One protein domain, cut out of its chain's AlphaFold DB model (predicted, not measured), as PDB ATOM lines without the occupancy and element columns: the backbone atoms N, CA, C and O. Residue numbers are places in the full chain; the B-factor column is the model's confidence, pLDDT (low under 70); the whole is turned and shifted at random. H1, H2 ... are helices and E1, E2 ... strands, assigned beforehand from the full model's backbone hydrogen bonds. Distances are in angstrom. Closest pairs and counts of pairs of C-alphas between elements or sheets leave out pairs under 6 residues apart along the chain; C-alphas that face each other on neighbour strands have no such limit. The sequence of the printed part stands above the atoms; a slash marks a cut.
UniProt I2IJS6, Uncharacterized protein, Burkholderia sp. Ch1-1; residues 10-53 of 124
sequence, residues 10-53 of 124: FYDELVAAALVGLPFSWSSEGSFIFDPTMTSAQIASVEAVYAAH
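What this domain is: This is residues 10 to 53 of the 124 residues of an uncharacterized protein of Burkholderia sp. Ch1-1 (UniProt I2IJS6). A small two-strand hairpin, E1 and E2, has one longer helix, H2, folded back over one of its faces and nearer to E2 than to E1, while a short helix, H1, meets the later part of H2 at a steep tilt. Together they make a small rounded body in which the two ends of the printed part come back near each other, at H1 and just after H2. The printed part has 44 residues with two named helices and two named strands, in the order H1, E1, E2, H2 along the chain. The sheet has the order E1 - E2 and is antiparallel, and the class is mixed, helices and strands. The whole is compact, with a radius of gyration of the C-alphas of 9.6 A, and the C-alphas span 24 by 21 by 17 A along their three main axes.

Where its parts are: The sheet's first strand, E1, is residues 24 to 26, Phe 24 to Trp 26, and measures 7.1 A from first to last C-alpha. It begins with C-alpha 24 at (50.004, -7.182, 43.266). The second strand, E2, is residues 32 to 34, Phe 32 to Phe 34, and measures 6.4 A from first to last C-alpha. H2, the longest helix with 13 residues, runs from Ser 40 to Ala 52, with C-alpha 40 at (51.265, 4.200, 48.920) and C-alpha 52 at (35.178, 2.679, 40.506), 18.2 A from first to last. H1 is residues 10 to 16, Phe 10 to Ala 16, and measures 9.8 A from first to last C-alpha. It begins with C-alpha 10 at (38.544, -5.298, 35.936), the first printed residue.

How they stand to each other: E1 and E2 form a hairpin of antiparallel neighbour strands, with an angle of 172 degrees between their N-to-C directions. The C-alphas of residues 24 and 34 face each other at 4.5 A, those of 25 and 33 at 5.3 A, and those of 26 and 32 at 4.5 A. Two backbone pairs across the hairpin are within hydrogen-bond range: N 25 and O 33 at 3.0 A, and N 33 and O 25 at 2.9 A. Between H2 and the sheet, residues 42 to 50 of the helix make the pairs of C-alphas within 10 A, 7 of them with E2 and 2 with E1. The closest C-alphas of E2 and H2 are those of Phe 34 and Ile 43, 7.4 A apart, and the two elements are 11.1 A from centre to centre. E1 and H2 are apart. H1 and H2 touch, with 4 pairs of C-alphas within 8 A, and H2 does so with residues 46 to 50 alone. Their closest C-alphas are those of Glu 13 and Val 49, 6.9 A apart. The two helices run opposite ways at a steep tilt of 59 degrees, with their centres 12.0 A apart. H1 and E2 are apart. In H1 and H2 every O i to N i+4 pair is within hydrogen-bond range.

The domain as a whole: The two C-alphas farthest apart are those of Thr 37 and His 53, at 24.6 A. The first and last printed C-alphas, those of Phe 10 and His 53, are 6.6 A apart. The printed part runs from residue 10 to residue 53 and has no cut. The links from E1 to E2 and from E2 to H2, with 5 residues each, are tight. The link from H1 to E1, with 7 residues, is short but not tight, and no link is long. The mean pLDDT of the printed part of this model is 94.2, and no printed residue is under 70.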
ATOM      1  N   PHE A  10      37.600  -5.928  35.010       93.12
ATOM      2  CA  PHE A  10      38.544  -5.298  35.936       93.12
ATOM      3  C   PHE A  10      39.989  -5.301  35.424       93.12
ATOM      4  O   PHE A  10      40.716  -4.327  35.597       93.12
ATOM      5  N   TYR A  11      40.405  -6.368  34.737       91.50
ATOM      6  CA  TYR A  11      41.723  -6.401  34.103       91.50
ATOM      7  C   TYR A  11      41.879  -5.285  33.060       91.50
ATOM      8  O   TYR A  11      42.890  -4.587  33.057       91.50
ATOM      9  N   ASP A  12      40.862  -5.069  32.220       89.62
ATOM     10  CA  ASP A  12      40.870  -4.012  31.202       89.62
ATOM     11  C   ASP A  12      40.947  -2.617  31.850       89.62
ATOM     12  O   ASP A  12      41.620  -1.719  31.344       89.62
ATOM     13  N   GLU A  13      40.305  -2.436  33.007       91.81
ATOM     14  CA  GLU A  13      40.364  -1.196  33.789       91.81
ATOM     15  C   GLU A  13      41.766  -0.941  34.359       91.81
ATOM     16  O   GLU A  13      42.262   0.186  34.299       91.81
ATOM     17  N   LEU A  14      42.450  -1.984  34.840       93.62
ATOM     18  CA  LEU A  14      43.847  -1.890  35.271       93.62
ATOM     19  C   LEU A  14      44.783  -1.561  34.102       93.62
ATOM     20  O   LEU A  14      45.722  -0.780  34.278       93.62
ATOM     21  N   VAL A  15      44.539  -2.128  32.913       91.00
ATOM     22  CA  VAL A  15      45.291  -1.796  31.690       91.00
ATOM     23  C   VAL A  15      45.099  -0.319  31.352       91.00
ATOM     24  O   VAL A  15      46.082   0.388  31.138       91.00
ATOM     25  N   ALA A  16      43.854   0.166  31.355       89.06
ATOM     26  CA  ALA A  16      43.529   1.559  31.055       89.06
ATOM     27  C   ALA A  16      44.155   2.546  32.055       89.06
ATOM     28  O   ALA A  16      44.533   3.652  31.675       89.06
ATOM     29  N   ALA A  17      44.307   2.133  33.315       93.50
ATOM     30  CA  ALA A  17      44.975   2.906  34.357       93.50
ATOM     31  C   ALA A  17      46.513   2.764  34.357       93.50
ATOM     32  O   ALA A  17      47.172   3.350  35.213       93.50
ATOM     33  N   ALA A  18      47.091   1.989  33.429       94.31
ATOM     34  CA  ALA A  18      48.518   1.655  33.387       94.31
ATOM     35  C   ALA A  18      49.050   1.032  34.698       94.31
ATOM     36  O   ALA A  18      50.199   1.241  35.083       94.31
ATOM     37  N   LEU A  19      48.209   0.251  35.383       95.31
ATOM     38  CA  LEU A  19      48.540  -0.426  36.645       95.31
ATOM     39  C   LEU A  19      48.925  -1.898  36.450       95.31
ATOM     40  O   LEU A  19      49.350  -2.560  37.396       95.31
ATOM     41  N   VAL A  20      48.793  -2.428  35.231       92.94
ATOM     42  CA  VAL A  20      49.248  -3.786  34.909       92.94
ATOM     43  C   VAL A  20      50.774  -3.860  34.965       92.94
ATOM     44  O   VAL A  20      51.471  -2.992  34.448       92.94
ATOM     45  N   GLY A  21      51.287  -4.923  35.590       93.25
ATOM     46  CA  GLY A  21      52.723  -5.137  35.806       93.25
ATOM     47  C   GLY A  21      53.224  -4.677  37.175       93.25
ATOM     48  O   GLY A  21      54.362  -4.977  37.531       93.25
ATOM     49  N   LEU A  22      52.386  -4.003  37.971       95.81
ATOM     50  CA  LEU A  22      52.677  -3.778  39.384       95.81
ATOM     51  C   LEU A  22      52.622  -5.105  40.162       95.81
ATOM     52  O   LEU A  22      51.809  -5.971  39.828       95.81
ATOM     53  N   PRO A  23      53.456  -5.277  41.204       96.50
ATOM     54  CA  PRO A  23      53.544  -6.520  41.963       96.50
ATOM     55  C   PRO A  23      52.380  -6.636  42.963       96.50
ATOM     56  O   PRO A  23      52.546  -6.506  44.171       96.50
ATOM     57  N   PHE A  24      51.174  -6.867  42.453       96.62
ATOM     58  CA  PHE A  24      50.004  -7.182  43.266       96.62
ATOM     59  C   PHE A  24      49.160  -8.272  42.612       96.62
ATOM     60  O   PHE A  24      49.260  -8.539  41.413       96.62
ATOM     61  N   SER A  25      48.311  -8.901  43.411       94.94
ATOM     62  CA  SER A  25      47.326  -9.871  42.944       94.94
ATOM     63  C   SER A  25      45.968  -9.605  43.578       94.94
ATOM     64  O   SER A  25      45.854  -8.896  44.582       94.94
ATOM     65  N   TRP A  26      44.921 -10.154  42.965       94.19
ATOM     66  CA  TRP A  26      43.553 -10.034  43.451       94.19
ATOM     67  C   TRP A  26      42.795 -11.357  43.335       94.19
ATOM     68  O   TRP A  26      43.159 -12.227  42.543       94.19
ATOM     69  N   SER A  27      41.730 -11.497  44.124       91.62
ATOM     70  CA  SER A  27      40.786 -12.618  44.052       91.62
ATOM     71  C   SER A  27      39.457 -12.202  43.415       91.62
ATOM     72  O   SER A  27      39.129 -11.017  43.360       91.62
ATOM     73  N   SER A  28      38.652 -13.168  42.968       89.00
ATOM     74  CA  SER A  28      37.305 -12.918  42.426       89.00
ATOM     75  C   SER A  28      36.362 -12.225  43.414       89.00
ATOM     76  O   SER A  28      35.416 -11.559  43.007       89.00
ATOM     77  N   GLU A  29      36.624 -12.336  44.714       89.38
ATOM     78  CA  GLU A  29      35.814 -11.766  45.795       89.38
ATOM     79  C   GLU A  29      36.243 -10.337  46.175       89.38
ATOM     80  O   GLU A  29      35.708  -9.775  47.130       89.38
ATOM     81  N   GLY A  30      37.231  -9.760  45.481       89.56
ATOM     82  CA  GLY A  30      37.695  -8.394  45.745       89.56
ATOM     83  C   GLY A  30      38.683  -8.266  46.903       89.56
ATOM     84  O   GLY A  30      38.711  -7.242  47.586       89.56
ATOM     85  N   SER A  31      39.483  -9.306  47.162       91.88
ATOM     86  CA  SER A  31      40.626  -9.217  48.085       91.88
ATOM     87  C   SER A  31      41.915  -8.940  47.310       91.88
ATOM     88  O   SER A  31      42.118  -9.543  46.261       91.88
ATOM     89  N   PHE A  32      42.783  -8.070  47.837       94.06
ATOM     90  CA  PHE A  32      44.060  -7.688  47.222       94.06
ATOM     91  C   PHE A  32      45.243  -8.106  48.092       94.06
ATOM     92  O   PHE A  32      45.176  -8.024  49.321       94.06
ATOM     93  N   ILE A  33      46.333  -8.516  47.450       95.94
ATOM     94  CA  ILE A  33      47.639  -8.724  48.078       95.94
ATOM     95  C   ILE A  33      48.627  -7.815  47.353       95.94
ATOM     96  O   ILE A  33      48.901  -8.019  46.172       95.94
ATOM     97  N   PHE A  34      49.137  -6.809  48.061       96.94
ATOM     98  CA  PHE A  34      50.137  -5.872  47.552       96.94
ATOM     99  C   PHE A  34      51.529  -6.290  48.018       96.94
ATOM    100  O   PHE A  34      51.707  -6.657  49.182       96.94
ATOM    101  N   ASP A  35      52.517  -6.214  47.133       97.25
ATOM    102  CA  ASP A  35      53.909  -6.388  47.533       97.25
ATOM    103  C   ASP A  35      54.364  -5.214  48.428       97.25
ATOM    104  O   ASP A  35      54.028  -4.059  48.144       97.25
ATOM    105  N   PRO A  36      55.148  -5.465  49.495       96.31
ATOM    106  CA  PRO A  36      55.621  -4.417  50.405       96.31
ATOM    107  C   PRO A  36      56.456  -3.310  49.747       96.31
ATOM    108  O   PRO A  36      56.622  -2.244  50.334       96.31
ATOM    109  N   THR A  37      57.011  -3.553  48.558       96.81
ATOM    110  CA  THR A  37      57.776  -2.559  47.790       96.81
ATOM    111  C   THR A  37      56.892  -1.553  47.054       96.81
ATOM    112  O   THR A  37      57.400  -0.543  46.561       96.81
ATOM    113  N   MET A  38      55.576  -1.785  46.985       97.19
ATOM    114  CA  MET A  38      54.647  -0.838  46.378       97.19
ATOM    115  C   MET A  38      54.557   0.446  47.194       97.19
ATOM    116  O   MET A  38      54.400   0.453  48.413       97.19
ATOM    117  N   THR A  39      54.588   1.568  46.487       97.50
ATOM    118  CA  THR A  39      54.365   2.875  47.099       97.50
ATOM    119  C   THR A  39      52.899   3.041  47.495       97.50
ATOM    120  O   THR A  39      51.993   2.522  46.836       97.50
ATOM    121  N   SER A  40      52.635   3.857  48.517       96.62
ATOM    122  CA  SER A  40      51.265   4.200  48.920       96.62
ATOM    123  C   SER A  40      50.451   4.814  47.774       96.62
ATOM    124  O   SER A  40      49.246   4.607  47.700       96.62
ATOM    125  N   ALA A  41      51.106   5.521  46.847       96.75
ATOM    126  CA  ALA A  41      50.462   6.092  45.666       96.75
ATOM    127  C   ALA A  41      49.998   5.020  44.662       96.75
ATOM    128  O   ALA A  41      48.901   5.121  44.111       96.75
ATOM    129  N   GLN A  42      50.801   3.975  44.440       97.06
ATOM    130  CA  GLN A  42      50.416   2.845  43.586       97.06
ATOM    131  C   GLN A  42      49.249   2.067  44.194       97.06
ATOM    132  O   GLN A  42      48.287   1.768  43.490       97.06
ATOM    133  N   ILE A  43      49.303   1.796  45.502       96.81
ATOM    134  CA  ILE A  43      48.219   1.119  46.228       96.81
ATOM    135  C   ILE A  43      46.926   1.933  46.119       96.81
ATOM    136  O   ILE A  43      45.914   1.405  45.668       96.81
ATOM    137  N   ALA A  44      46.981   3.236  46.415       96.62
ATOM    138  CA  ALA A  44      45.823   4.121  46.303       96.62
ATOM    139  C   ALA A  44      45.246   4.163  44.877       96.62
ATOM    140  O   ALA A  44      44.033   4.261  44.705       96.62
ATOM    141  N   SER A  45      46.092   4.053  43.846       97.25
ATOM    142  CA  SER A  45      45.641   4.005  42.450       97.25
ATOM    143  C   SER A  45      44.884   2.710  42.136       97.25
ATOM    144  O   SER A  45      43.822   2.762  41.519       97.25
ATOM    145  N   VAL A  46      45.377   1.554  42.599       96.12
ATOM    146  CA  VAL A  46      44.671   0.266  42.445       96.12
ATOM    147  C   VAL A  46      43.346   0.282  43.203       96.12
ATOM    148  O   VAL A  46      42.316  -0.112  42.658       96.12
ATOM    149  N   GLU A  47      43.346   0.785  44.436       94.75
ATOM    150  CA  GLU A  47      42.135   0.916  45.247       94.75
ATOM    151  C   GLU A  47      41.116   1.871  44.617       94.75
ATOM    152  O   GLU A  47      39.919   1.612  44.702       94.75
ATOM    153  N   ALA A  48      41.558   2.937  43.945       95.38
ATOM    154  CA  ALA A  48      40.674   3.844  43.219       95.38
ATOM    155  C   ALA A  48      40.020   3.164  42.005       95.38
ATOM    156  O   ALA A  48      38.811   3.308  41.809       95.38
ATOM    157  N   VAL A  49      40.779   2.379  41.227       95.31
ATOM    158  CA  VAL A  49      40.218   1.572  40.127       95.31
ATOM    159  C   VAL A  49      39.219   0.561  40.678       95.31
ATOM    160  O   VAL A  49      38.092   0.476  40.195       95.31
ATOM    161  N   TYR A  50      39.579  -0.138  41.756       94.69
ATOM    162  CA  TYR A  50      38.662  -1.048  42.426       94.69
ATOM    163  C   TYR A  50      37.416  -0.330  42.932       94.69
ATOM    164  O   TYR A  50      36.321  -0.810  42.681       94.69
ATOM    165  N   ALA A  51      37.517   0.838  43.562       93.50
ATOM    166  CA  ALA A  51      36.359   1.597  44.024       93.50
ATOM    167  C   ALA A  51      35.412   1.973  42.870       93.50
ATOM    168  O   ALA A  51      34.198   1.834  43.023       93.50
ATOM    169  N   ALA A  52      35.950   2.341  41.705       92.75
ATOM    170  CA  ALA A  52      35.178   2.679  40.506       92.75
ATOM    171  C   ALA A  52      34.630   1.460  39.734       92.75
ATOM    172  O   ALA A  52      33.713   1.621  38.933       92.75
ATOM    173  N   HIS A  53      35.165   0.260  39.977       92.50
ATOM    174  CA  HIS A  53      34.817  -0.950  39.231       92.50
ATOM    175  C   HIS A  53      33.318  -1.300  39.289       92.50
ATOM    176  O   HIS A  53      32.715  -1.326  40.365       92.50
TER     177      HIS A  53